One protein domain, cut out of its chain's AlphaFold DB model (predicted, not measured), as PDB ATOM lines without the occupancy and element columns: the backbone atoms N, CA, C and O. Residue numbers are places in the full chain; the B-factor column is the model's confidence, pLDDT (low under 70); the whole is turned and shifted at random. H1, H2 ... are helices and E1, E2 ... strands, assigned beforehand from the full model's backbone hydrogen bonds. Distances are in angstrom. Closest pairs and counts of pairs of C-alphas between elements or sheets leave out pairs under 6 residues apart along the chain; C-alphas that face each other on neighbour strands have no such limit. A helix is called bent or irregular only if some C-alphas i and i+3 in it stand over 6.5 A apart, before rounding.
ATOM      1  N   ARG A  12     -18.775 -36.467   8.150       96.44
ATOM      2  CA  ARG A  12     -18.144 -37.045   9.347       96.44
ATOM      3  C   ARG A  12     -17.021 -37.992   8.952       96.44
ATOM      4  O   ARG A  12     -15.921 -37.844   9.468       96.44
ATOM      5  N   GLU A  13     -17.252 -38.874   7.978       95.94
ATOM      6  CA  GLU A  13     -16.193 -39.741   7.435       95.94
ATOM      7  C   GLU A  13     -15.017 -38.929   6.875       95.94
ATOM      8  O   GLU A  13     -13.855 -39.273   7.101       95.94
ATOM      9  N   ARG A  14     -15.307 -37.825   6.168       95.12
ATOM     10  CA  ARG A  14     -14.265 -36.917   5.673       95.12
ATOM     11  C   ARG A  14     -13.479 -36.292   6.825       95.12
ATOM     12  O   ARG A  14     -12.250 -36.312   6.787       95.12
ATOM     13  N   GLN A  15     -14.169 -35.775   7.840       96.69
ATOM     14  CA  GLN A  15     -13.526 -35.141   8.989       96.69
ATOM     15  C   GLN A  15     -12.669 -36.130   9.788       96.69
ATOM     16  O   GLN A  15     -11.565 -35.780  10.200       96.69
ATOM     17  N   ASP A  16     -13.142 -37.360   9.984       97.44
ATOM     18  CA  ASP A  16     -12.400 -38.401  10.698       97.44
ATOM     19  C   ASP A  16     -11.113 -38.776   9.951       97.44
ATOM     20  O   ASP A  16     -10.043 -38.876  10.560       97.44
ATOM     21  N   LEU A  17     -11.186 -38.908   8.620       95.88
ATOM     22  CA  LEU A  17     -10.012 -39.143   7.781       95.88
ATOM     23  C   LEU A  17      -9.018 -37.976   7.850       95.88
ATOM     24  O   LEU A  17      -7.822 -38.199   8.050       95.88
ATOM     25  N   GLU A  18      -9.495 -36.740   7.694       96.56
ATOM     26  CA  GLU A  18      -8.660 -35.539   7.788       96.56
ATOM     27  C   GLU A  18      -7.959 -35.449   9.145       96.56
ATOM     28  O   GLU A  18      -6.742 -35.264   9.200       96.56
ATOM     29  N   ASN A  19      -8.704 -35.655  10.231       97.94
ATOM     30  CA  ASN A  19      -8.178 -35.612  11.590       97.94
ATOM     31  C   ASN A  19      -7.074 -36.651  11.799       97.94
ATOM     32  O   ASN A  19      -6.019 -36.304  12.325       97.94
ATOM     33  N   ALA A  20      -7.274 -37.890  11.341       97.94
ATOM     34  CA  ALA A  20      -6.270 -38.946  11.471       97.94
ATOM     35  C   ALA A  20      -4.969 -38.610  10.720       97.94
ATOM     36  O   ALA A  20      -3.867 -38.810  11.240       97.94
ATOM     37  N   VAL A  21      -5.076 -38.057   9.505       97.62
ATOM     38  CA  VAL A  21      -3.902 -37.645   8.717       97.62
ATOM     39  C   VAL A  21      -3.199 -36.447   9.368       97.62
ATOM     40  O   VAL A  21      -1.968 -36.422   9.462       97.62
ATOM     41  N   VAL A  22      -3.952 -35.464   9.867       97.88
ATOM     42  CA  VAL A  22      -3.403 -34.295  10.571       97.88
ATOM     43  C   VAL A  22      -2.734 -34.692  11.889       97.88
ATOM     44  O   VAL A  22      -1.662 -34.176  12.210       97.88
ATOM     45  N   GLU A  23      -3.310 -35.629  12.640       98.38
ATOM     46  CA  GLU A  23      -2.719 -36.160  13.870       98.38
ATOM     47  C   GLU A  23      -1.363 -36.821  13.591       98.38
ATOM     48  O   GLU A  23      -0.366 -36.483  14.236       98.38
ATOM     49  N   ALA A  24      -1.287 -37.677  12.567       97.81
ATOM     50  CA  ALA A  24      -0.030 -38.293  12.144       97.81
ATOM     51  C   ALA A  24       1.018 -37.246  11.714       97.81
ATOM     52  O   ALA A  24       2.191 -37.344  12.094       97.81
ATOM     53  N   ALA A  25       0.602 -36.202  10.987       96.38
ATOM     54  CA  ALA A  25       1.482 -35.090  10.623       96.38
ATOM     55  C   ALA A  25       2.021 -34.341  11.853       96.38
ATOM     56  O   ALA A  25       3.208 -34.009  11.912       96.38
ATOM     57  N   ASN A  26       1.168 -34.084  12.848       96.44
ATOM     58  CA  ASN A  26       1.547 -33.406  14.090       96.44
ATOM     59  C   ASN A  26       2.469 -34.266  14.966       96.44
ATOM     60  O   ASN A  26       3.336 -33.731  15.658       96.44
ATOM     61  N   ALA A  27       2.359 -35.591  14.868       97.12
ATOM     62  CA  ALA A  27       3.284 -36.540  15.480       97.12
ATOM     63  C   ALA A  27       4.640 -36.652  14.745       97.12
ATOM     64  O   ALA A  27       5.491 -37.448  15.148       97.12
ATOM     65  N   ASN A  28       4.879 -35.849  13.697       95.38
ATOM     66  CA  ASN A  28       6.069 -35.904  12.838       95.38
ATOM     67  C   ASN A  28       6.287 -37.284  12.195       95.38
ATOM     68  O   ASN A  28       7.420 -37.755  12.070       95.38
ATOM     69  N   ILE A  29       5.201 -37.945  11.796       97.56
ATOM     70  CA  ILE A  29       5.269 -39.147  10.968       97.56
ATOM     71  C   ILE A  29       5.432 -38.701   9.512       97.56
ATOM     72  O   ILE A  29       4.642 -37.908   9.004       97.56
ATOM     73  N   LEU A  30       6.461 -39.209   8.828       98.31
ATOM     74  CA  LEU A  30       6.623 -38.985   7.392       98.31
ATOM     75  C   LEU A  30       5.554 -39.776   6.638       98.31
ATOM     76  O   LEU A  30       5.502 -41.004   6.724       98.31
ATOM     77  N   MET A  31       4.711 -39.070   5.892       98.06
ATOM     78  CA  MET A  31       3.606 -39.664   5.150       98.06
ATOM     79  C   MET A  31       3.815 -39.502   3.652       98.06
ATOM     80  O   MET A  31       4.123 -38.415   3.176       98.06
ATOM     81  N   PHE A  32       3.584 -40.583   2.916       98.25
ATOM     82  CA  PHE A  32       3.667 -40.628   1.461       98.25
ATOM     83  C   PHE A  32       2.355 -41.191   0.920       98.25
ATOM     84  O   PHE A  32       1.860 -42.196   1.452       98.25
ATOM     85  N   CYS A  33       1.803 -40.592  -0.128       96.44
ATOM     86  CA  CYS A  33       0.638 -41.108  -0.836       96.44
ATOM     87  C   CYS A  33       0.818 -41.067  -2.349       96.44
ATOM     88  O   CYS A  33       1.536 -40.220  -2.875       96.44
ATOM     89  N   SER A  34       0.128 -41.969  -3.040       94.56
ATOM     90  CA  SER A  34       0.104 -41.993  -4.497       94.56
ATOM     91  C   SER A  34      -0.668 -40.807  -5.064       94.56
ATOM     92  O   SER A  34      -1.685 -40.377  -4.511       94.56
ATOM     93  N   ALA A  35      -0.201 -40.304  -6.201       92.44
ATOM     94  CA  ALA A  35      -0.999 -39.465  -7.073       92.44
ATOM     95  C   ALA A  35      -2.181 -40.247  -7.667       92.44
ATOM     96  O   ALA A  35      -2.209 -41.481  -7.687       92.44
ATOM     97  N   ARG A  36      -3.177 -39.508  -8.157       84.62
ATOM     98  CA  ARG A  36      -4.346 -40.082  -8.821       84.62
ATOM     99  C   ARG A  36      -3.957 -40.456 -10.253       84.62
ATOM    100  O   ARG A  36      -3.931 -39.590 -11.117       84.62
ATOM    101  N   ASP A  37      -3.735 -41.743 -10.515       85.38
ATOM    102  CA  ASP A  37      -3.426 -42.284 -11.853       85.38
ATOM    103  C   ASP A  37      -4.649 -42.263 -12.806       85.38
ATOM    104  O   ASP A  37      -5.074 -43.286 -13.344       85.38
ATOM    105  N   LYS A  38      -5.310 -41.107 -12.951       79.31
ATOM    106  CA  LYS A  38      -6.526 -40.917 -13.765       79.31
ATOM    107  C   LYS A  38      -6.467 -39.665 -14.653       79.31
ATOM    108  O   LYS A  38      -7.509 -39.172 -15.083       79.31
ATOM    109  N   GLY A  39      -5.269 -39.160 -14.942       70.06
ATOM    110  CA  GLY A  39      -5.050 -37.991 -15.796       70.06
ATOM    111  C   GLY A  39      -5.366 -36.655 -15.109       70.06
ATOM    112  O   GLY A  39      -5.489 -36.574 -13.891       70.06
ATOM    113  N   VAL A  40      -5.491 -35.585 -15.904       63.66
ATOM    114  CA  VAL A  40      -5.498 -34.157 -15.479       63.66
ATOM    115  C   VAL A  40      -6.802 -33.709 -14.787       63.66
ATOM    116  O   VAL A  40      -7.191 -32.545 -14.835       63.66
ATOM    117  N   HIS A  41      -7.551 -34.621 -14.173       65.69
ATOM    118  CA  HIS A  41      -8.764 -34.231 -13.462       65.69
ATOM    119  C   HIS A  41      -8.399 -33.629 -12.095       65.69
ATOM    120  O   HIS A  41      -8.082 -34.356 -11.159       65.69
ATOM    121  N   ASN A  42      -8.500 -32.303 -11.971       64.38
ATOM    122  CA  ASN A  42      -8.018 -31.507 -10.826       64.38
ATOM    123  C   ASN A  42      -8.921 -31.565  -9.575       64.38
ATOM    124  O   ASN A  42      -9.045 -30.583  -8.842       64.38
ATOM    125  N   ALA A  43      -9.641 -32.667  -9.356       78.19
ATOM    126  CA  ALA A  43     -10.433 -32.792  -8.136       78.19
ATOM    127  C   ALA A  43      -9.485 -33.111  -6.968       78.19
ATOM    128  O   ALA A  43      -8.711 -34.065  -7.097       78.19
ATOM    129  N   PRO A  44      -9.554 -32.381  -5.837       83.06
ATOM    130  CA  PRO A  44      -8.768 -32.706  -4.656       83.06
ATOM    131  C   PRO A  44      -8.995 -34.160  -4.250       83.06
ATOM    132  O   PRO A  44     -10.131 -34.635  -4.245       83.06
ATOM    133  N   THR A  45      -7.921 -34.869  -3.921       90.44
ATOM    134  CA  THR A  45      -7.989 -36.273  -3.506       90.44
ATOM    135  C   THR A  45      -7.423 -36.463  -2.113       90.44
ATOM    136  O   THR A  45      -6.645 -35.651  -1.620       90.44
ATOM    137  N   TYR A  46      -7.837 -37.542  -1.460       93.31
ATOM    138  CA  TYR A  46      -7.321 -37.924  -0.154       93.31
ATOM    139  C   TYR A  46      -6.348 -39.097  -0.286       93.31
ATOM    140  O   TYR A  46      -6.542 -39.953  -1.157       93.31
ATOM    141  N   PRO A  47      -5.309 -39.148   0.567       94.88
ATOM    142  CA  PRO A  47      -5.095 -38.301   1.752       94.88
ATOM    143  C   PRO A  47      -4.336 -36.986   1.490       94.88
ATOM    144  O   PRO A  47      -4.169 -36.204   2.422       94.88
ATOM    145  N   SER A  48      -3.885 -36.719   0.260       93.06
ATOM    146  CA  SER A  48      -3.035 -35.561  -0.063       93.06
ATOM    147  C   SER A  48      -3.661 -34.207   0.288       93.06
ATOM    148  O   SER A  48      -2.952 -33.301   0.712       93.06
ATOM    149  N   ASN A  49      -4.983 -34.072   0.176       92.94
ATOM    150  CA  ASN A  49      -5.682 -32.827   0.496       92.94
ATOM    151  C   ASN A  49      -5.878 -32.575   2.004       92.94
ATOM    152  O   ASN A  49      -6.216 -31.462   2.390       92.94
ATOM    153  N   ALA A  50      -5.669 -33.571   2.874       94.69
ATOM    154  CA  ALA A  50      -5.903 -33.407   4.313       94.69
ATOM    155  C   ALA A  50      -4.864 -32.499   4.997       94.69
ATOM    156  O   ALA A  50      -5.137 -31.904   6.036       94.69
ATOM    157  N   THR A  51      -3.647 -32.407   4.454       95.00
ATOM    158  CA  THR A  51      -2.560 -31.604   5.027       95.00
ATOM    159  C   THR A  51      -1.473 -31.341   3.994       95.00
ATOM    160  O   THR A  51      -1.212 -32.180   3.145       95.00
ATOM    161  N   GLY A  52      -0.755 -30.220   4.111       94.44
ATOM    162  CA  GLY A  52       0.448 -29.960   3.306       94.44
ATOM    163  C   GLY A  52       1.693 -30.741   3.755       94.44
ATOM    164  O   GLY A  52       2.752 -30.594   3.154       94.44
ATOM    165  N   LYS A  53       1.598 -31.537   4.832       96.94
ATOM    166  CA  LYS A  53       2.702 -32.334   5.401       96.94
ATOM    167  C   LYS A  53       2.670 -33.797   4.940       96.94
ATOM    168  O   LYS A  53       2.888 -34.713   5.736       96.94
ATOM    169  N   ILE A  54       2.371 -34.016   3.667       96.69
ATOM    170  CA  ILE A  54       2.333 -35.329   3.027       96.69
ATOM    171  C   ILE A  54       2.975 -35.233   1.646       96.69
ATOM    172  O   ILE A  54       2.746 -34.279   0.905       96.69
ATOM    173  N   PHE A  55       3.774 -36.236   1.296       97.31
ATOM    174  CA  PHE A  55       4.383 -36.321  -0.021       97.31
ATOM    175  C   PHE A  55       3.422 -37.002  -0.996       97.31
ATOM    176  O   PHE A  55       3.173 -38.204  -0.873       97.31
ATOM    177  N   THR A  56       2.919 -36.259  -1.982       95.62
ATOM    178  CA  THR A  56       2.161 -36.821  -3.109       95.62
ATOM    179  C   THR A  56       3.143 -37.263  -4.184       95.62
ATOM    180  O   THR A  56       3.843 -36.434  -4.769       95.62
ATOM    181  N   ILE A  57       3.223 -38.567  -4.427       96.25
ATOM    182  CA  ILE A  57       4.225 -39.171  -5.303       96.25
ATOM    183  C   ILE A  57       3.583 -39.632  -6.602       96.25
ATOM    184  O   ILE A  57       2.626 -40.405  -6.591       96.25
ATOM    185  N   GLY A  58       4.148 -39.170  -7.714       94.56
ATOM    186  CA  GLY A  58       3.764 -39.595  -9.052       94.56
ATOM    187  C   GLY A  58       4.723 -40.608  -9.670       94.56
ATOM    188  O   GLY A  58       5.904 -40.665  -9.317       94.56
ATOM    189  N   ALA A  59       4.224 -41.378 -10.631       94.19
ATOM    190  CA  ALA A  59       5.041 -42.246 -11.468       94.19
ATOM    191  C   ALA A  59       5.819 -41.470 -12.549       94.19
ATOM    192  O   ALA A  59       5.350 -40.489 -13.133       94.19
ATOM    193  N   ALA A  60       7.021 -41.951 -12.835       93.00
ATOM    194  CA  ALA A  60       7.857 -41.533 -13.946       93.00
ATOM    195  C   ALA A  60       8.368 -42.753 -14.713       93.00
ATOM    196  O   ALA A  60       8.493 -43.853 -14.160       93.00
ATOM    197  N   ASN A  61       8.674 -42.530 -15.985       91.25
ATOM    198  CA  ASN A  61       9.247 -43.536 -16.865       91.25
ATOM    199  C   ASN A  61      10.775 -43.606 -16.765       91.25
ATOM    200  O   ASN A  61      11.411 -42.894 -15.986       91.25
ATOM    201  N   SER A  62      11.375 -44.477 -17.574       88.25
ATOM    202  CA  SER A  62      12.820 -44.712 -17.585       88.25
ATOM    203  C   SER A  62      13.660 -43.506 -18.022       88.25
ATOM    204  O   SER A  62      14.843 -43.458 -17.689       88.25
ATOM    205  N   SER A  63      13.085 -42.514 -18.716       85.88
ATOM    206  CA  SER A  63      13.778 -41.246 -19.001       85.88
ATOM    207  C   SER A  63      13.677 -40.238 -17.851       85.88
ATOM    208  O   SER A  63      14.257 -39.155 -17.925       85.88
ATOM    209  N   GLY A  64      12.949 -40.582 -16.785       84.81
ATOM    210  CA  GLY A  64      12.652 -39.699 -15.663       84.81
ATOM    211  C   GLY A  64      11.529 -38.702 -15.951       84.81
ATOM    212  O   GLY A  64      11.259 -37.850 -15.109       84.81
ATOM    213  N   ALA A  65      10.865 -38.781 -17.110       86.75
ATOM    214  CA  ALA A  65       9.693 -37.964 -17.397       86.75
ATOM    215  C   ALA A  65       8.475 -38.500 -16.632       86.75
ATOM    216  O   ALA A  65       8.281 -39.712 -16.519       86.75
ATOM    217  N   SER A  66       7.642 -37.595 -16.119       85.81
ATOM    218  CA  SER A  66       6.364 -37.972 -15.505       85.81
ATOM    219  C   SER A  66       5.476 -38.645 -16.548       85.81
ATOM    220  O   SER A  66       5.427 -38.192 -17.691       85.81
ATOM    221  N   VAL A  67       4.776 -39.710 -16.166       85.19
ATOM    222  CA  VAL A  67       3.835 -40.378 -17.077       85.19
ATOM    223  C   VAL A  67       2.495 -39.648 -17.125       85.19
ATOM    224  O   VAL A  67       2.022 -39.119 -16.118       85.19
ATOM    225  N   ASP A  68       1.862 -39.648 -18.297       81.44
ATOM    226  CA  ASP A  68       0.695 -38.805 -18.598       81.44
ATOM    227  C   ASP A  68      -0.514 -39.055 -17.678       81.44
ATOM    228  O   ASP A  68      -1.343 -38.169 -17.456       81.44
ATOM    229  N   TYR A  69      -0.632 -40.262 -17.117       79.69
ATOM    230  CA  TYR A  69      -1.767 -40.641 -16.277       79.69
ATOM    231  C   TYR A  69      -1.694 -40.110 -14.839       79.69
ATOM    232  O   TYR A  69      -2.711 -40.137 -14.151       79.69
ATOM    233  N   VAL A  70      -0.546 -39.603 -14.383       77.00
ATOM    234  CA  VAL A  70      -0.321 -39.146 -12.994       77.00
ATOM    235  C   VAL A  70      -1.023 -37.816 -12.684       77.00
ATOM    236  O   VAL A  70      -1.181 -37.444 -11.521       77.00
ATOM    237  N   GLY A  71      -1.496 -37.113 -13.716       75.06
ATOM    238  CA  GLY A  71      -2.193 -35.837 -13.581       75.06
ATOM    239  C   GLY A  71      -1.241 -34.640 -13.579       75.06
ATOM    240  O   GLY A  71      -0.215 -34.642 -14.257       75.06
ATOM    241  N   ASN A  72      -1.613 -33.573 -12.872       77.38
ATOM    242  CA  ASN A  72      -0.887 -32.307 -12.915       77.38
ATOM    243  C   ASN A  72       0.404 -32.352 -12.072       77.38
ATOM    244  O   ASN A  72       0.363 -32.431 -10.845       77.38
ATOM    245  N   ALA A  73       1.561 -32.207 -12.725       77.25
ATOM    246  CA  ALA A  73       2.871 -32.221 -12.072       77.25
ATOM    247  C   ALA A  73       3.050 -31.150 -10.975       77.25
ATOM    248  O   ALA A  73       3.875 -31.339 -10.078       77.25
ATOM    249  N   SER A  74       2.297 -30.038 -11.009       80.12
ATOM    250  CA  SER A  74       2.373 -29.011  -9.959       80.12
ATOM    251  C   SER A  74       1.802 -29.470  -8.615       80.12
ATOM    252  O   SER A  74       2.149 -28.895  -7.588       80.12
ATOM    253  N   GLU A  75       0.937 -30.486  -8.615       82.75
ATOM    254  CA  GLU A  75       0.301 -31.044  -7.410       82.75
ATOM    255  C   GLU A  75       1.136 -32.167  -6.774       82.75
ATOM    256  O   GLU A  75       0.864 -32.611  -5.658       82.75
ATOM    257  N   LEU A  76       2.175 -32.622  -7.476       90.69
ATOM    258  CA  LEU A  76       3.087 -33.650  -6.997       90.69
ATOM    259  C   LEU A  76       4.186 -33.028  -6.147       90.69
ATOM    260  O   LEU A  76       4.748 -31.982  -6.484       90.69
ATOM    261  N   SER A  77       4.579 -33.726  -5.090       94.31
ATOM    262  CA  SER A  77       5.802 -33.404  -4.363       94.31
ATOM    263  C   SER A  77       7.015 -33.813  -5.198       94.31
ATOM    264  O   SER A  77       7.845 -32.964  -5.518       94.31
ATOM    265  N   TYR A  78       7.058 -35.081  -5.623       95.44
ATOM    266  CA  TYR A  78       8.151 -35.686  -6.390       95.44
ATOM    267  C   TYR A  78       7.625 -36.791  -7.310       95.44
ATOM    268  O   TYR A  78       6.500 -37.275  -7.143       95.44
ATOM    269  N   THR A  79       8.460 -37.228  -8.249       95.12
ATOM    270  CA  THR A  79       8.209 -38.411  -9.073       95.12
ATOM    271  C   THR A  79       9.316 -39.441  -8.916       95.12
ATOM    272  O   THR A  79      10.479 -39.117  -8.676       95.12
ATOM    273  N   PHE A  80       8.926 -40.706  -9.009       95.25
ATOM    274  CA  PHE A  80       9.802 -41.867  -8.863       95.25
ATOM    275  C   PHE A  80       9.478 -42.890  -9.953       95.25
ATOM    276  O   PHE A  80       8.399 -42.806 -10.546       95.25
ATOM    277  N   PRO A  81      10.370 -43.861 -10.226       94.88
ATOM    278  CA  PRO A  81      10.074 -44.935 -11.167       94.88
ATOM    279  C   PRO A  81       8.726 -45.596 -10.853       94.88
ATOM    280  O   PRO A  81       8.478 -46.027  -9.727       94.88
ATOM    281  N   GLY A  82       7.848 -45.631 -11.847       93.38
ATOM    282  CA  GLY A  82       6.510 -46.209 -11.723       93.38
ATOM    283  C   GLY A  82       5.917 -46.661 -13.056       93.38
ATOM    284  O   GLY A  82       4.753 -47.028 -13.084       93.38
ATOM    285  N   ASP A  83       6.690 -46.622 -14.142       93.56
ATOM    286  CA  ASP A  83       6.354 -47.217 -15.440       93.56
ATOM    287  C   ASP A  83       7.269 -48.418 -15.668       93.56
ATOM    288  O   ASP A  83       8.497 -48.292 -15.614       93.56
ATOM    289  N   LYS A  84       6.663 -49.574 -15.914       90.94
ATOM    290  CA  LYS A  84       7.284 -50.862 -16.214       90.94
ATOM    291  C   LYS A  84       8.360 -51.239 -15.207       90.94
ATOM    292  O   LYS A  84       9.476 -51.607 -15.572       90.94
ATOM    293  N   VAL A  85       8.021 -51.130 -13.927       90.56
ATOM    294  CA  VAL A  85       8.933 -51.475 -12.841       90.56
ATOM    295  C   VAL A  85       8.920 -52.985 -12.650       90.56
ATOM    296  O   VAL A  85       7.871 -53.576 -12.402       90.56
ATOM    297  N   GLU A  86      10.091 -53.605 -12.750       90.75
ATOM    298  CA  GLU A  86      10.270 -55.019 -12.428       90.75
ATOM    299  C   GLU A  86      10.254 -55.220 -10.911       90.75
ATOM    300  O   GLU A  86      10.997 -54.571 -10.167       90.75
ATOM    301  N   VAL A  87       9.414 -56.140 -10.448       85.50
ATOM    302  CA  VAL A  87       9.312 -56.529  -9.044       85.50
ATOM    303  C   VAL A  87       9.614 -58.014  -8.930       85.50
ATOM    304  O   VAL A  87       8.993 -58.858  -9.580       85.50
ATOM    305  N   ASP A  88      10.573 -58.333  -8.063       82.94
ATOM    306  CA  ASP A  88      10.864 -59.711  -7.692       82.94
ATOM    307  C   ASP A  88       9.762 -60.233  -6.761       82.94
ATOM    308  O   ASP A  88       9.788 -60.041  -5.544       82.94
ATOM    309  N   SER A  89       8.751 -60.862  -7.358       78.56
ATOM    310  CA  SER A  89       7.671 -61.550  -6.647       78.56
ATOM    311  C   SER A  89       7.957 -63.044  -6.439       78.56
ATOM    312  O   SER A  89       7.043 -63.811  -6.121       78.56
ATOM    313  N   GLY A  90       9.207 -63.487  -6.643       79.00
ATOM    314  CA  GLY A  90       9.572 -64.907  -6.656       79.00
ATOM    315  C   GLY A  90       8.991 -65.676  -7.851       79.00
ATOM    316  O   GLY A  90       8.944 -66.908  -7.830       79.00
ATOM    317  N   ARG A  91       8.511 -64.961  -8.878       76.50
ATOM    318  CA  ARG A  91       7.968 -65.505 -10.130       76.50
ATOM    319  C   ARG A  91       8.967 -65.313 -11.272       76.50
ATOM    320  O   ARG A  91       9.693 -64.324 -11.305       76.50
ATOM    321  N   THR A  92       8.959 -66.244 -12.228       82.25
ATOM    322  CA  THR A  92       9.765 -66.170 -13.456       82.25
ATOM    323  C   THR A  92       8.835 -66.236 -14.675       82.25
ATOM    324  O   THR A  92       8.148 -67.249 -14.830       82.25
ATOM    325  N   PRO A  93       8.808 -65.215 -15.554       82.06
ATOM    326  CA  PRO A  93       9.583 -63.967 -15.496       82.06
ATOM    327  C   PRO A  93       9.145 -63.039 -14.339       82.06
ATOM    328  O   PRO A  93       8.055 -63.245 -13.796       82.06
ATOM    329  N   PRO A  94       9.976 -62.039 -13.970       85.75
ATOM    330  CA  PRO A  94       9.615 -61.019 -12.988       85.75
ATOM    331  C   PRO A  94       8.295 -60.334 -13.339       85.75
ATOM    332  O   PRO A  94       7.940 -60.188 -14.512       85.75
ATOM    333  N   GLU A  95       7.566 -59.904 -12.315       89.75
ATOM    334  CA  GLU A  95       6.318 -59.179 -12.511       89.75
ATOM    335  C   GLU A  95       6.623 -57.725 -12.870       89.75
ATOM    336  O   GLU A  95       7.433 -57.076 -12.214       89.75
ATOM    337  N   ILE A  96       5.977 -57.219 -13.917       91.12
ATOM    338  CA  ILE A  96       6.092 -55.825 -14.336       91.12
ATOM    339  C   ILE A  96       4.846 -55.098 -13.849       91.12
ATOM    340  O   ILE A  96       3.727 -55.506 -14.167       91.12
ATOM    341  N   VAL A  97       5.048 -54.031 -13.082       91.44
ATOM    342  CA  VAL A  97       3.969 -53.229 -12.503       91.44
ATOM    343  C   VAL A  97       4.103 -51.759 -12.875       91.44
ATOM    344  O   VAL A  97       5.205 -51.230 -13.038       91.44
ATOM    345  N   ASP A  98       2.949 -51.104 -12.951       92.44
ATOM    346  CA  ASP A  98       2.801 -49.688 -13.252       92.44
ATOM    347  C   ASP A  98       2.014 -48.988 -12.140       92.44
ATOM    348  O   ASP A  98       1.131 -49.580 -11.510       92.44
ATOM    349  N   GLY A  99       2.298 -47.707 -11.937       92.56
ATOM    350  CA  GLY A  99       1.470 -46.805 -11.150       92.56
ATOM    351  C   GLY A  99       2.219 -46.018 -10.083       92.56
ATOM    352  O   GLY A  99       3.304 -46.367  -9.602       92.56
ATOM    353  N   SER A 100       1.567 -44.944  -9.643       93.69
ATOM    354  CA  SER A 100       2.045 -44.072  -8.570       93.69
ATOM    355  C   SER A 100       2.147 -44.792  -7.223       93.69
ATOM    356  O   SER A 100       2.873 -44.345  -6.336       93.69
ATOM    357  N   SER A 101       1.463 -45.925  -7.048       93.56
ATOM    358  CA  SER A 101       1.600 -46.797  -5.874       93.56
ATOM    359  C   SER A 101       3.017 -47.369  -5.737       93.56
ATOM    360  O   SER A 101       3.582 -47.341  -4.640       93.56
ATOM    361  N   VAL A 102       3.614 -47.819  -6.844       94.56
ATOM    362  CA  VAL A 102       4.984 -48.353  -6.910       94.56
ATOM    363  C   VAL A 102       5.989 -47.235  -6.646       94.56
ATOM    364  O   VAL A 102       6.843 -47.356  -5.766       94.56
ATOM    365  N   ALA A 103       5.804 -46.096  -7.316       95.56
ATOM    366  CA  ALA A 103       6.596 -44.890  -7.099       95.56
ATOM    367  C   ALA A 103       6.560 -44.436  -5.624       95.56
ATOM    368  O   ALA A 103       7.593 -44.113  -5.036       95.56
ATOM    369  N   THR A 104       5.387 -44.492  -4.982       97.31
ATOM    370  CA  THR A 104       5.210 -44.165  -3.555       97.31
ATOM    371  C   THR A 104       5.989 -45.114  -2.646       97.31
ATOM    372  O   THR A 104       6.581 -44.669  -1.660       97.31
ATOM    373  N   ALA A 105       6.002 -46.415  -2.954       96.31
ATOM    374  CA  ALA A 105       6.771 -47.394  -2.188       96.31
ATOM    375  C   ALA A 105       8.281 -47.119  -2.288       96.31
ATOM    376  O   ALA A 105       8.970 -47.115  -1.266       96.31
ATOM    377  N   LEU A 106       8.779 -46.805  -3.490       96.50
ATOM    378  CA  LEU A 106      10.178 -46.419  -3.703       96.50
ATOM    379  C   LEU A 106      10.539 -45.123  -2.969       96.50
ATOM    380  O   LEU A 106      11.590 -45.061  -2.333       96.50
ATOM    381  N   ALA A 107       9.663 -44.116  -2.989       97.81
ATOM    382  CA  ALA A 107       9.873 -42.862  -2.267       97.81
ATOM    383  C   ALA A 107       9.979 -43.077  -0.750       97.81
ATOM    384  O   ALA A 107      10.906 -42.575  -0.109       97.81
ATOM    385  N   ALA A 108       9.070 -43.871  -0.174       98.25
ATOM    386  CA  ALA A 108       9.115 -44.221   1.245       98.25
ATOM    387  C   ALA A 108      10.375 -45.037   1.594       98.25
ATOM    388  O   ALA A 108      11.006 -44.794   2.626       98.25
ATOM    389  N   GLY A 109      10.780 -45.962   0.716       97.81
ATOM    390  CA  GLY A 109      12.020 -46.727   0.854       97.81
ATOM    391  C   GLY A 109      13.265 -45.839   0.822       97.81
ATOM    392  O   GLY A 109      14.142 -45.979   1.677       97.81
ATOM    393  N   LEU A 110      13.321 -44.869  -0.096       97.69
ATOM    394  CA  LEU A 110      14.407 -43.892  -0.150       97.69
ATOM    395  C   LEU A 110      14.447 -43.041   1.123       97.69
ATOM    396  O   LEU A 110      15.513 -42.891   1.709       97.69
ATOM    397  N   ALA A 111      13.307 -42.535   1.601       98.19
ATOM    398  CA  ALA A 111      13.239 -41.774   2.850       98.19
ATOM    399  C   ALA A 111      13.798 -42.570   4.045       98.19
ATOM    400  O   ALA A 111      14.579 -42.044   4.844       98.19
ATOM    401  N   ALA A 112      13.449 -43.858   4.143       98.38
ATOM    402  CA  ALA A 112      13.995 -44.755   5.157       98.38
ATOM    403  C   ALA A 112      15.513 -44.962   4.992       98.38
ATOM    404  O   ALA A 112      16.247 -44.919   5.982       98.38
ATOM    405  N   LEU A 113      16.000 -45.117   3.757       97.75
ATOM    406  CA  LEU A 113      17.429 -45.247   3.465       97.75
ATOM    407  C   LEU A 113      18.214 -43.981   3.845       97.75
ATOM    408  O   LEU A 113      19.277 -44.087   4.452       97.75
ATOM    409  N   ILE A 114      17.680 -42.789   3.561       97.75
ATOM    410  CA  ILE A 114      18.277 -41.510   3.981       97.75
ATOM    411  C   ILE A 114      18.421 -41.470   5.506       97.75
ATOM    412  O   ILE A 114      19.506 -41.188   6.020       97.75
ATOM    413  N   LEU A 115      17.349 -41.792   6.240       98.19
ATOM    414  CA  LEU A 115      17.380 -41.855   7.704       98.19
ATOM    415  C   LEU A 115      18.441 -42.844   8.203       98.19
ATOM    416  O   LEU A 115      19.178 -42.524   9.138       98.19
ATOM    417  N   TYR A 116      18.560 -44.005   7.557       98.12
ATOM    418  CA  TYR A 116      19.567 -45.009   7.888       98.12
ATOM    419  C   TYR A 116      21.000 -44.510   7.652       98.12
ATOM    420  O   TYR A 116      21.846 -44.637   8.538       98.12
ATOM    421  N   CYS A 117      21.279 -43.855   6.519       97.56
ATOM    422  CA  CYS A 117      22.589 -43.249   6.251       97.56
ATOM    423  C   CYS A 117      23.002 -42.262   7.357       97.56
ATOM    424  O   CYS A 117      24.162 -42.225   7.775       97.56
ATOM    425  N   ILE A 118      22.048 -41.487   7.879       97.12
ATOM    426  CA  ILE A 118      22.293 -40.542   8.975       97.12
ATOM    427  C   ILE A 118      22.537 -41.277  10.299       97.12
ATOM    428  O   ILE A 118      23.404 -40.870  11.070       97.12
ATOM    429  N   GLN A 119      21.830 -42.377  10.569       97.50
ATOM    430  CA  GLN A 119      22.096 -43.208  11.749       97.50
ATOM    431  C   GLN A 119      23.507 -43.805  11.717       97.50
ATOM    432  O   GLN A 119      24.203 -43.757  12.731       97.50
ATOM    433  N   VAL A 120      23.962 -44.292  10.557       97.31
ATOM    434  CA  VAL A 120      25.342 -44.779  10.381       97.31
ATOM    435  C   VAL A 120      26.350 -43.649  10.605       97.31
ATOM    436  O   VAL A 120      27.336 -43.838  11.317       97.31
ATOM    437  N   ARG A 121      26.073 -42.442  10.098       95.75
ATOM    438  CA  ARG A 121      26.883 -41.252  10.396       95.75
ATOM    439  C   ARG A 121      26.972 -40.972  11.898       95.75
ATOM    440  O   ARG A 121      28.064 -40.736  12.395       95.75
ATOM    441  N   ILE A 122      25.854 -41.003  12.626       96.69
ATOM    442  CA  ILE A 122      25.830 -40.797  14.088       96.69
ATOM    443  C   ILE A 122      26.645 -41.876  14.807       96.69
ATOM    444  O   ILE A 122      27.334 -41.575  15.779       96.69
ATOM    445  N   PHE A 123      26.552 -43.124  14.345       96.19
ATOM    446  CA  PHE A 123      27.275 -44.253  14.923       96.19
ATOM    447  C   PHE A 123      28.797 -44.098  14.798       96.19
ATOM    448  O   PHE A 123      29.511 -44.406  15.749       96.19
ATOM    449  N   LEU A 124      29.285 -43.582  13.664       95.31
ATOM    450  CA  LEU A 124      30.716 -43.370  13.414       95.31
ATOM    451  C   LEU A 124      31.255 -42.020  13.925       95.31
ATOM    452  O   LEU A 124      32.470 -41.830  13.988       95.31
ATOM    453  N   ALA A 125      30.379 -41.071  14.259       94.00
ATOM    454  CA  ALA A 125      30.757 -39.714  14.646       94.00
ATOM    455  C   ALA A 125      31.445 -39.643  16.022       94.00
ATOM    456  O   ALA A 125      31.047 -40.309  16.980       94.00
ATOM    457  N   LYS A 126      32.427 -38.738  16.145       92.25
ATOM    458  CA  LYS A 126      33.009 -38.324  17.437       92.25
ATOM    459  C   LYS A 126      32.036 -37.417  18.200       92.25
ATOM    460  O   LYS A 126      31.135 -36.845  17.592       92.25
ATOM    461  N   ASP A 127      32.234 -37.232  19.508       88.50
ATOM    462  CA  ASP A 127      31.248 -36.597  20.406       88.50
ATOM    463  C   ASP A 127      30.668 -35.264  19.897       88.50
ATOM    464  O   ASP A 127      29.447 -35.094  19.886       88.50
ATOM    465  N   TYR A 128      31.502 -34.347  19.391       84.12
ATOM    466  CA  TYR A 128      31.023 -33.055  18.873       84.12
ATOM    467  C   TYR A 128      30.195 -33.187  17.578       84.12
ATOM    468  O   TYR A 128      29.209 -32.474  17.383       84.12
ATOM    469  N   GLU A 129      30.549 -34.117  16.688       89.38
ATOM    470  CA  GLU A 129      29.827 -34.357  15.426       89.38
ATOM    471  C   GLU A 129      28.551 -35.158  15.649       89.38
ATOM    472  O   GLU A 129      27.577 -34.997  14.910       89.38
ATOM    473  N   LYS A 130      28.549 -35.998  16.685       93.81
ATOM    474  CA  LYS A 130      27.427 -36.853  17.052       93.81
ATOM    475  C   LYS A 130      26.208 -36.032  17.444       93.81
ATOM    476  O   LYS A 130      25.105 -36.350  17.000       93.81
ATOM    477  N   GLN A 131      26.399 -34.950  18.204       93.12
ATOM    478  CA  GLN A 131      25.313 -34.024  18.532       93.12
ATOM    479  C   GLN A 131      24.728 -33.396  17.260       93.12
ATOM    480  O   GLN A 131      23.523 -33.494  17.025       93.12
ATOM    481  N   LYS A 132      25.585 -32.826  16.404       91.94
ATOM    482  CA  LYS A 132      25.167 -32.176  15.155       91.94
ATOM    483  C   LYS A 132      24.416 -33.145  14.227       91.94
ATOM    484  O   LYS A 132      23.347 -32.815  13.715       91.94
ATOM    485  N   ALA A 133      24.934 -34.359  14.044       93.94
ATOM    486  CA  ALA A 133      24.282 -35.395  13.244       93.94
ATOM    487  C   ALA A 133      22.952 -35.863  13.869       93.94
ATOM    488  O   ALA A 133      21.980 -36.084  13.147       93.94
ATOM    489  N   GLY A 134      22.878 -35.951  15.201       95.75
ATOM    490  CA  GLY A 134      21.650 -36.262  15.934       95.75
ATOM    491  C   GLY A 134      20.559 -35.200  15.772       95.75
ATOM    492  O   GLY A 134      19.384 -35.537  15.622       95.75
ATOM    493  N   GLU A 135      20.926 -33.919  15.753       95.19
ATOM    494  CA  GLU A 135      19.997 -32.818  15.474       95.19
ATOM    495  C   GLU A 135      19.482 -32.862  14.033       95.19
ATOM    496  O   GLU A 135      18.272 -32.758  13.814       95.19
ATOM    497  N   ALA A 136      20.362 -33.099  13.053       95.50
ATOM    498  CA  ALA A 136      19.935 -33.293  11.668       95.50
ATOM    499  C   ALA A 136      18.990 -34.488  11.520       95.50
ATOM    500  O   ALA A 136      17.961 -34.354  10.868       95.50
ATOM    501  N   TYR A 137      19.265 -35.617  12.181       97.06
ATOM    502  CA  TYR A 137      18.367 -36.774  12.168       97.06
ATOM    503  C   TYR A 137      16.960 -36.427  12.670       97.06
ATOM    504  O   TYR A 137      15.967 -36.776  12.032       97.06
ATOM    505  N   LYS A 138      16.857 -35.684  13.781       96.94
ATOM    506  CA  LYS A 138      15.562 -35.224  14.310       96.94
ATOM    507  C   LYS A 138      14.829 -34.311  13.327       96.94
ATOM    508  O   LYS A 138      13.615 -34.437  13.203       96.94
ATOM    509  N   LYS A 139      15.550 -33.421  12.634       97.06
ATOM    510  CA  LYS A 139      14.979 -32.535  11.610       97.06
ATOM    511  C   LYS A 139      14.516 -33.318  10.374       97.06
ATOM    512  O   LYS A 139      13.395 -33.107   9.936       97.06
ATOM    513  N   VAL A 140      15.314 -34.260   9.855       97.56
ATOM    514  CA  VAL A 140      14.972 -35.093   8.675       97.56
ATOM    515  C   VAL A 140      13.739 -35.956   8.906       97.56
ATOM    516  O   VAL A 140      12.987 -36.213   7.974       97.56
ATOM    517  N   LYS A 141      13.491 -36.389  10.146       96.56
ATOM    518  CA  LYS A 141      12.255 -37.108  10.489       96.56
ATOM    519  C   LYS A 141      10.987 -36.259  10.344       96.56
ATOM    520  O   LYS A 141       9.899 -36.817  10.384       96.56
ATOM    521  N   GLN A 142      11.108 -34.944  10.201       96.94
ATOM    522  CA  GLN A 142       9.986 -34.043   9.963       96.94
ATOM    523  C   GLN A 142       9.819 -33.810   8.463       96.94
ATOM    524  O   GLN A 142      10.796 -33.831   7.714       96.94
ATOM    525  N   HIS A 143       8.588 -33.527   8.034       97.69
ATOM    526  CA  HIS A 143       8.252 -33.319   6.623       97.69
ATOM    527  C   HIS A 143       9.198 -32.326   5.924       97.69
ATOM    528  O   HIS A 143       9.831 -32.678   4.935       97.69
ATOM    529  N   GLU A 144       9.376 -31.120   6.472       96.50
ATOM    530  CA  GLU A 144      10.252 -30.095   5.880       96.50
ATOM    531  C   GLU A 144      11.727 -30.511   5.827       96.50
ATOM    532  O   GLU A 144      12.441 -30.182   4.881       96.50
ATOM    533  N   GLY A 145      12.205 -31.248   6.832       97.19
ATOM    534  CA  GLY A 145      13.574 -31.755   6.824       97.19
ATOM    535  C   GLY A 145      13.785 -32.829   5.762       97.19
ATOM    536  O   GLY A 145      14.839 -32.847   5.129       97.19
ATOM    537  N   MET A 146      12.787 -33.686   5.532       97.88
ATOM    538  CA  MET A 146      12.833 -34.673   4.453       97.88
ATOM    539  C   MET A 146      12.711 -34.020   3.070       97.88
ATOM    540  O   MET A 146      13.443 -34.424   2.174       97.88
ATOM    541  N   VAL A 147      11.898 -32.963   2.908       96.38
ATOM    542  CA  VAL A 147      11.885 -32.129   1.684       96.38
ATOM    543  C   VAL A 147      13.299 -31.633   1.377       96.38
ATOM    544  O   VAL A 147      13.828 -31.900   0.307       96.38
ATOM    545  N   LYS A 148      13.977 -31.019   2.357       96.19
ATOM    546  CA  LYS A 148      15.362 -30.545   2.182       96.19
ATOM    547  C   LYS A 148      16.348 -31.663   1.835       96.19
ATOM    548  O   LYS A 148      17.306 -31.417   1.105       96.19
ATOM    549  N   ALA A 149      16.153 -32.864   2.379       96.19
ATOM    550  CA  ALA A 149      16.999 -34.016   2.080       96.19
ATOM    551  C   ALA A 149      16.756 -34.559   0.663       96.19
ATOM    552  O   ALA A 149      17.713 -34.924  -0.017       96.19
ATOM    553  N   PHE A 150      15.503 -34.585   0.205       95.94
ATOM    554  CA  PHE A 150      15.152 -34.938  -1.170       95.94
ATOM    555  C   PHE A 150      15.647 -33.887  -2.162       95.94
ATOM    556  O   PHE A 150      16.248 -34.258  -3.159       95.94
ATOM    557  N   ASP A 151      15.513 -32.597  -1.856       93.25
ATOM    558  CA  ASP A 151      15.997 -31.505  -2.711       93.25
ATOM    559  C   ASP A 151      17.533 -31.452  -2.804       93.25
ATOM    560  O   ASP A 151      18.090 -30.885  -3.744       93.25
ATOM    561  N   ALA A 152      18.244 -32.058  -1.845       92.88
ATOM    562  CA  ALA A 152      19.690 -32.264  -1.943       92.88
ATOM    563  C   ALA A 152      20.071 -33.335  -2.990       92.88
ATOM    564  O   ALA A 152      21.244 -33.440  -3.365       92.88
ATOM    565  N   ILE A 153      19.100 -34.130  -3.454       92.62
ATOM    566  CA  ILE A 153      19.226 -35.052  -4.581       92.62
ATOM    567  C   ILE A 153      18.778 -34.289  -5.828       92.62
ATOM    568  O   ILE A 153      17.618 -33.911  -5.959       92.62
ATOM    569  N   GLU A 154      19.706 -34.041  -6.751       85.62
ATOM    570  CA  GLU A 154      19.416 -33.282  -7.968       85.62
ATOM    571  C   GLU A 154      18.217 -33.841  -8.747       85.62
ATOM    572  O   GLU A 154      18.048 -35.058  -8.871       85.62
ATOM    573  N   THR A 155      17.439 -32.944  -9.354       86.25
ATOM    574  CA  THR A 155      16.260 -33.292 -10.152       86.25
ATOM    575  C   THR A 155      16.430 -32.968 -11.632       86.25
ATOM    576  O   THR A 155      17.324 -32.216 -12.027       86.25
ATOM    577  N   THR A 156      15.586 -33.560 -12.479       74.44
ATOM    578  CA  THR A 156      15.597 -33.327 -13.934       74.44
ATOM    579  C   THR A 156      14.678 -32.167 -14.326       74.44
ATOM    580  O   THR A 156      13.627 -31.965 -13.717       74.44
ATOM    581  N   LYS A 157      15.032 -31.405 -15.368       77.62
ATOM    582  CA  LYS A 157      14.148 -30.346 -15.895       77.62
ATOM    583  C   LYS A 157      12.935 -30.947 -16.598       77.62
ATOM    584  O   LYS A 157      11.836 -30.414 -16.510       77.62
ATOM    585  N   GLU A 158      13.143 -32.090 -17.236       72.62
ATOM    586  CA  GLU A 158      12.175 -32.872 -18.003       72.62
ATOM    587  C   GLU A 158      11.011 -33.366 -17.130       72.62
ATOM    588  O   GLU A 158       9.907 -33.578 -17.623       72.62
ATOM    589  N   SER A 159      11.235 -33.502 -15.819       70.88
ATOM    590  CA  SER A 159      10.205 -33.843 -14.833       70.88
ATOM    591  C   SER A 159       9.592 -32.629 -14.131       70.88
ATOM    592  O   SER A 159       8.899 -32.803 -13.133       70.88
ATOM    593  N   ASN A 160       9.862 -31.401 -14.589       81.69
ATOM    594  CA  ASN A 160       9.572 -30.165 -13.850       81.69
ATOM    595  C   ASN A 160      10.210 -30.150 -12.450       81.69
ATOM    596  O   ASN A 160       9.589 -29.712 -11.480       81.69
ATOM    597  N   HIS A 161      11.448 -30.639 -12.345       87.06
ATOM    598  CA  HIS A 161      12.198 -30.742 -11.093       87.06
ATOM    599  C   HIS A 161      11.571 -31.682 -10.052       87.06
ATOM    600  O   HIS A 161      11.711 -31.451  -8.852       87.06
ATOM    601  N   LYS A 162      10.896 -32.751 -10.495       91.12
ATOM    602  CA  LYS A 162      10.217 -33.717  -9.612       91.12
ATOM    603  C   LYS A 162      10.933 -35.057  -9.484       91.12
ATOM    604  O   LYS A 162      10.862 -35.668  -8.422       91.12
ATOM    605  N   PHE A 163      11.619 -35.508 -10.528       93.81
ATOM    606  CA  PHE A 163      12.280 -36.808 -10.555       93.81
ATOM    607  C   PHE A 163      13.650 -36.738  -9.886       93.81
ATOM    608  O   PHE A 163      14.511 -35.978 -10.334       93.81
ATOM    609  N   LEU A 164      13.864 -37.544  -8.842       92.88
ATOM    610  CA  LEU A 164      15.113 -37.562  -8.076       92.88
ATOM    611  C   LEU A 164      16.176 -38.450  -8.741       92.88
ATOM    612  O   LEU A 164      16.027 -39.673  -8.819       92.88
ATOM    613  N   LYS A 165      17.307 -37.862  -9.149       91.62
ATOM    614  CA  LYS A 165      18.449 -38.594  -9.723       91.62
ATOM    615  C   LYS A 165      19.318 -39.214  -8.625       91.62
ATOM    616  O   LYS A 165      20.423 -38.751  -8.338       91.62
ATOM    617  N   VAL A 166      18.830 -40.279  -7.992       92.56
ATOM    618  CA  VAL A 166      19.519 -40.917  -6.852       92.56
ATOM    619  C   VAL A 166      20.957 -41.345  -7.181       92.56
ATOM    620  O   VAL A 166      21.843 -41.259  -6.332       92.56
ATOM    621  N   TRP A 167      21.247 -41.731  -8.424       91.56
ATOM    622  CA  TRP A 167      22.597 -42.121  -8.839       91.56
ATOM    623  C   TRP A 167      23.638 -40.997  -8.691       91.56
ATOM    624  O   TRP A 167      24.794 -41.298  -8.408       91.56
ATOM    625  N   GLU A 168      23.252 -39.719  -8.751       90.44
ATOM    626  CA  GLU A 168      24.181 -38.586  -8.554       90.44
ATOM    627  C   GLU A 168      24.694 -38.480  -7.111       90.44
ATOM    628  O   GLU A 168      25.739 -37.879  -6.834       90.44
ATOM    629  N   VAL A 169      23.948 -39.049  -6.161       92.31
ATOM    630  CA  VAL A 169      24.294 -39.063  -4.736       92.31
ATOM    631  C   VAL A 169      24.927 -40.391  -4.342       92.31
ATOM    632  O   VAL A 169      25.983 -40.409  -3.701       92.31
ATOM    633  N   PHE A 170      24.306 -41.498  -4.741       92.88
ATOM    634  CA  PHE A 170      24.696 -42.837  -4.310       92.88
ATOM    635  C   PHE A 170      25.740 -43.488  -5.233       92.88
ATOM    636  O   PHE A 170      26.595 -44.221  -4.741       92.88
ATOM    637  N   GLY A 171      25.725 -43.198  -6.539       91.62
ATOM    638  CA  GLY A 171      26.502 -43.914  -7.562       91.62
ATOM    639  C   GLY A 171      28.007 -43.907  -7.304       91.62
ATOM    640  O   GLY A 171      28.609 -44.969  -7.181       91.62
ATOM    641  N   LYS A 172      28.589 -42.725  -7.071       89.25
ATOM    642  CA  LYS A 172      30.024 -42.591  -6.759       89.25
ATOM    643  C   LYS A 172      30.453 -43.442  -5.555       89.25
ATOM    644  O   LYS A 172      31.515 -44.053  -5.574       89.25
ATOM    645  N   HIS A 173      29.632 -43.500  -4.508       91.56
ATOM    646  CA  HIS A 173      29.941 -44.279  -3.306       91.56
ATOM    647  C   HIS A 173      29.807 -45.791  -3.561       91.56
ATOM    648  O   HIS A 173      30.561 -46.583  -2.999       91.56
ATOM    649  N   VAL A 174      28.879 -46.203  -4.432       91.69
ATOM    650  CA  VAL A 174      28.756 -47.600  -4.879       91.69
ATOM    651  C   VAL A 174      29.967 -48.020  -5.713       91.69
ATOM    652  O   VAL A 174      30.462 -49.126  -5.529       91.69
ATOM    653  N   GLU A 175      30.489 -47.148  -6.573       91.69
ATOM    654  CA  GLU A 175      31.710 -47.418  -7.345       91.69
ATOM    655  C   GLU A 175      32.935 -47.548  -6.428       91.69
ATOM    656  O   GLU A 175      33.651 -48.550  -6.487       91.69
ATOM    657  N   GLN A 176      33.114 -46.603  -5.497       90.81
ATOM    658  CA  GLN A 176      34.208 -46.607  -4.512       90.81
ATOM    659  C   GLN A 176      34.222 -47.850  -3.616       90.81
ATOM    660  O   GLN A 176      35.276 -48.243  -3.112       90.81
ATOM    661  N   LYS A 177      33.067 -48.497  -3.413       91.19
ATOM    662  CA  LYS A 177      32.965 -49.761  -2.676       91.19
ATOM    663  C   LYS A 177      33.869 -50.849  -3.267       91.19
ATOM    664  O   LYS A 177      34.395 -51.656  -2.505       91.19
ATOM    665  N   ASN A 178      34.056 -50.870  -4.590       89.81
ATOM    666  CA  ASN A 178      34.873 -51.875  -5.281       89.81
ATOM    667  C   ASN A 178      36.382 -51.672  -5.070       89.81
ATOM    668  O   ASN A 178      37.161 -52.598  -5.271       89.81
ATOM    669  N   GLU A 179      36.788 -50.476  -4.645       91.88
ATOM    670  CA  GLU A 179      38.187 -50.092  -4.422       91.88
ATOM    671  C   GLU A 179      38.576 -50.139  -2.936       91.88
ATOM    672  O   GLU A 179      39.752 -50.017  -2.590       91.88
ATOM    673  N   LYS A 180      37.593 -50.307  -2.040       90.31
ATOM    674  CA  LYS A 180      37.759 -50.211  -0.585       90.31
ATOM    675  C   LYS A 180      37.511 -51.546   0.124       90.31
ATOM    676  O   LYS A 180      36.546 -52.246  -0.201       90.31
ATOM    677  N   PRO A 181      38.301 -51.883   1.162       92.81
ATOM    678  CA  PRO A 181      38.009 -53.017   2.033       92.81
ATOM    679  C   PRO A 181      36.613 -52.911   2.662       92.81
ATOM    680  O   PRO A 181      36.136 -51.817   2.967       92.81
ATOM    681  N   GLN A 182      35.983 -54.054   2.948       90.00
ATOM    682  CA  GLN A 182      34.633 -54.113   3.528       90.00
ATOM    683  C   GLN A 182      34.482 -53.302   4.828       90.00
ATOM    684  O   GLN A 182      33.426 -52.722   5.075       90.00
ATOM    685  N   GLY A 183      35.544 -53.215   5.639       90.12
ATOM    686  CA  GLY A 183      35.558 -52.428   6.877       90.12
ATOM    687  C   GLY A 183      35.345 -50.921   6.679       90.12
ATOM    688  O   GLY A 183      34.936 -50.243   7.616       90.12
ATOM    689  N   GLU A 184      35.558 -50.395   5.470       92.50
ATOM    690  CA  GLU A 184      35.394 -48.969   5.155       92.50
ATOM    691  C   GLU A 184      34.013 -48.621   4.576       92.50
ATOM    692  O   GLU A 184      33.687 -47.443   4.425       92.50
ATOM    693  N   TRP A 185      33.164 -49.610   4.270       94.69
ATOM    694  CA  TRP A 185      31.882 -49.361   3.596       94.69
ATOM    695  C   TRP A 185      30.909 -48.528   4.437       94.69
ATOM    696  O   TRP A 185      30.149 -47.733   3.890       94.69
ATOM    697  N   LEU A 186      30.948 -48.657   5.767       95.06
ATOM    698  CA  LEU A 186      30.129 -47.820   6.652       95.06
ATOM    699  C   LEU A 186      30.516 -46.336   6.562       95.06
ATOM    700  O   LEU A 186      29.646 -45.478   6.699       95.06
ATOM    701  N   GLY A 187      31.788 -46.034   6.281       95.38
ATOM    702  CA  GLY A 187      32.253 -44.670   6.030       95.38
ATOM    703  C   GLY A 187      31.578 -44.062   4.801       95.38
ATOM    704  O   GLY A 187      31.024 -42.971   4.889       95.38
ATOM    705  N   LEU A 188      31.501 -44.817   3.701       95.50
ATOM    706  CA  LEU A 188      30.814 -44.390   2.473       95.50
ATOM    707  C   LEU A 188      29.323 -44.099   2.718       95.50
ATOM    708  O   LEU A 188      28.778 -43.108   2.235       95.50
ATOM    709  N   VAL A 189      28.655 -44.931   3.523       96.19
ATOM    710  CA  VAL A 189      27.249 -44.716   3.907       96.19
ATOM    711  C   VAL A 189      27.087 -43.453   4.769       96.19
ATOM    712  O   VAL A 189      26.135 -42.690   4.581       96.19
ATOM    713  N   ALA A 190      28.020 -43.196   5.690       95.75
ATOM    714  CA  ALA A 190      28.022 -41.987   6.516       95.75
ATOM    715  C   ALA A 190      28.300 -40.703   5.710       95.75
ATOM    716  O   ALA A 190      27.729 -39.647   6.011       95.75
ATOM    717  N   GLU A 191      29.138 -40.777   4.674       95.25
ATOM    718  CA  GLU A 191      29.401 -39.674   3.740       95.25
ATOM    719  C   GLU A 191      28.135 -39.291   2.962       95.25
ATOM    720  O   GLU A 191      27.774 -38.109   2.918       95.25
ATOM    721  N   VAL A 192      27.379 -40.281   2.471       95.50
ATOM    722  CA  VAL A 192      26.051 -40.058   1.871       95.50
ATOM    723  C   VAL A 192      25.114 -39.355   2.860       95.50
ATOM    724  O   VAL A 192      24.519 -38.327   2.527       95.50
ATOM    725  N   GLY A 193      25.037 -39.837   4.106       95.12
ATOM    726  CA  GLY A 193      24.240 -39.198   5.162       95.12
ATOM    727  C   GLY A 193      24.686 -37.765   5.483       95.12
ATOM    728  O   GLY A 193      23.876 -36.924   5.872       95.12
ATOM    729  N   THR A 194      25.969 -37.451   5.290       94.19
ATOM    730  CA  THR A 194      26.498 -36.089   5.437       94.19
ATOM    731  C   THR A 194      26.031 -35.186   4.303       94.19
ATOM    732  O   THR A 194      25.499 -34.109   4.586       94.19
ATOM    733  N   ARG A 195      26.159 -35.639   3.049       94.00
ATOM    734  CA  ARG A 195      25.718 -34.899   1.855       94.00
ATOM    735  C   ARG A 195      24.223 -34.582   1.901       94.00
ATOM    736  O   ARG A 195      23.840 -33.434   1.706       94.00
ATOM    737  N   LEU A 196      23.395 -35.568   2.244       93.75
ATOM    738  CA  LEU A 196      21.934 -35.422   2.316       93.75
ATOM    739  C   LEU A 196      21.461 -34.483   3.439       93.75
ATOM    740  O   LEU A 196      20.335 -33.998   3.409       93.75
ATOM    741  N   CYS A 197      22.316 -34.200   4.426       92.50
ATOM    742  CA  CYS A 197      22.007 -33.287   5.526       92.50
ATOM    743  C   CYS A 197      22.574 -31.873   5.341       92.50
ATOM    744  O   CYS A 197      22.495 -31.076   6.278       92.50
TER     745      CYS A 197
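AT A GLANCE: This is residues 12 to 197 of the 201 residues of the protein "Peptidase_S8 domain-containing protein" of Fusarium oxysporum f. sp. lycopersici (strain 4287 / CBS 123668 / FGSC 9935 / NRRL 34936) (UniProt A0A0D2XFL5). A small sheet of three parallel strands, E1, E2 and E3, packs on the beginning of the long helix H2, whose residues 100 to 111 cover one face of it while the rest of H2 runs on away from the sheet. There H3 folds back beside H2, and H6, half of a helical hairpin with H5, crosses H2; the helix H1, at the other end of the longest axis, and the small strand hairpin E4 and E5 lie off from this helical part. The printed part has 186 residues with six named helices and five named strands, in the order H1, E1, E2, E3, E4, E5, H2, H3, H4, H5, H6; the class is mostly helix. The larger sheet runs E1, E2, E3, and E4 and E5 make a separate antiparallel pair. The whole is compact, with a radius of gyration of the C-alphas of 18.0 A and spans of 51 by 42 by 35 A.

HOW THE PARTS SIT: In the sheet, E2, residues 55 to 60, is the inner strand between the edge strands E1, residues 32 to 34, and E3, residues 78 to 81. The pairing is staggered: E2 pairs with E1 over residues 55 to 57, as in N 57 and O 33 at 2.8 A, and with E3 over residues 57 to 60, as in N 60 and O 80 at 2.8 A. H2, residues 100 to 124, is on one face of this sheet, two layers with the helix on one face, at a height over the sheet of 13.6 A. It stands up from the sheet, its line rising 47 degrees out of the local plane; its closest C-alphas to E2 are those of Ser 100 and Ala 59, 4.6 A apart. H3, residues 127 to 140, touches H2 residues 115 to 123 alone, with the C-alphas of Ile 122 and Lys 130 closest at 5.2 A; the two make a helical hairpin at a shallow tilt of 16 degrees, opposite ways. H6, residues 182 to 196, touches H2 residues 114 to 124 alone, closest at the C-alphas of Arg 121 and Ala 190, 4.1 A, at a steep tilt of 67 degrees, only just short of about perpendicular. H5, residues 167 to 176, forms a helical hairpin with H6 at a shallow tilt of 20 degrees, the C-alphas of His 173 and Leu 188 closest at 5.8 A. H4, residues 143 to 151, only grazes the sheet, and touches H3 only at the corner, closest at the C-alphas of Val 140 and Met 146, 4.8 A. E4, residues 85 to 87, and E5, residues 95 to 97, form an antiparallel hairpin, with N 87 and O 95 at 2.8 A. H1, residues 12 to 26, touches no helix. In H1, H2 and H4 every O i to N i+4 pair is within hydrogen-bond range; H3 has 9 of 10, H5 4 of 6 and H6 9 of 11.

IN THESE COORDINATES: E2 is 15.3 A from first to last C-alpha, and E3 is 10.6 A. H2 is the longest helix, 36.1 A from C-alpha 100 at (2.045, -44.072, -8.570) to C-alpha 124 at (30.716, -43.370, 13.414). H1 spans 20.6 A and begins at C-alpha 12, (-18.144, -37.045, 9.347). H3 spans 20.1 A, H4 12.3 A and H5 13.2 A. H6 spans 22.6 A and ends at C-alpha 196, (21.934, -35.422, 2.316). H5 and H6 are irregular: C-alphas 169 and 172 are 7.0 A apart, and C-alphas 183 and 186 are 7.1 A apart.

THE WHOLE: The two C-alphas farthest apart are those of Arg 12 and Glu 179, at 59.4 A. The printed part has no cut. The links E1 to E2, E2 to E3 and H4 to H5 are long, with residues 35 to 54, 61 to 77 and 152 to 166 between them. The mean pLDDT of the printed part is 91.5, and residues 40 to 42 are under 70.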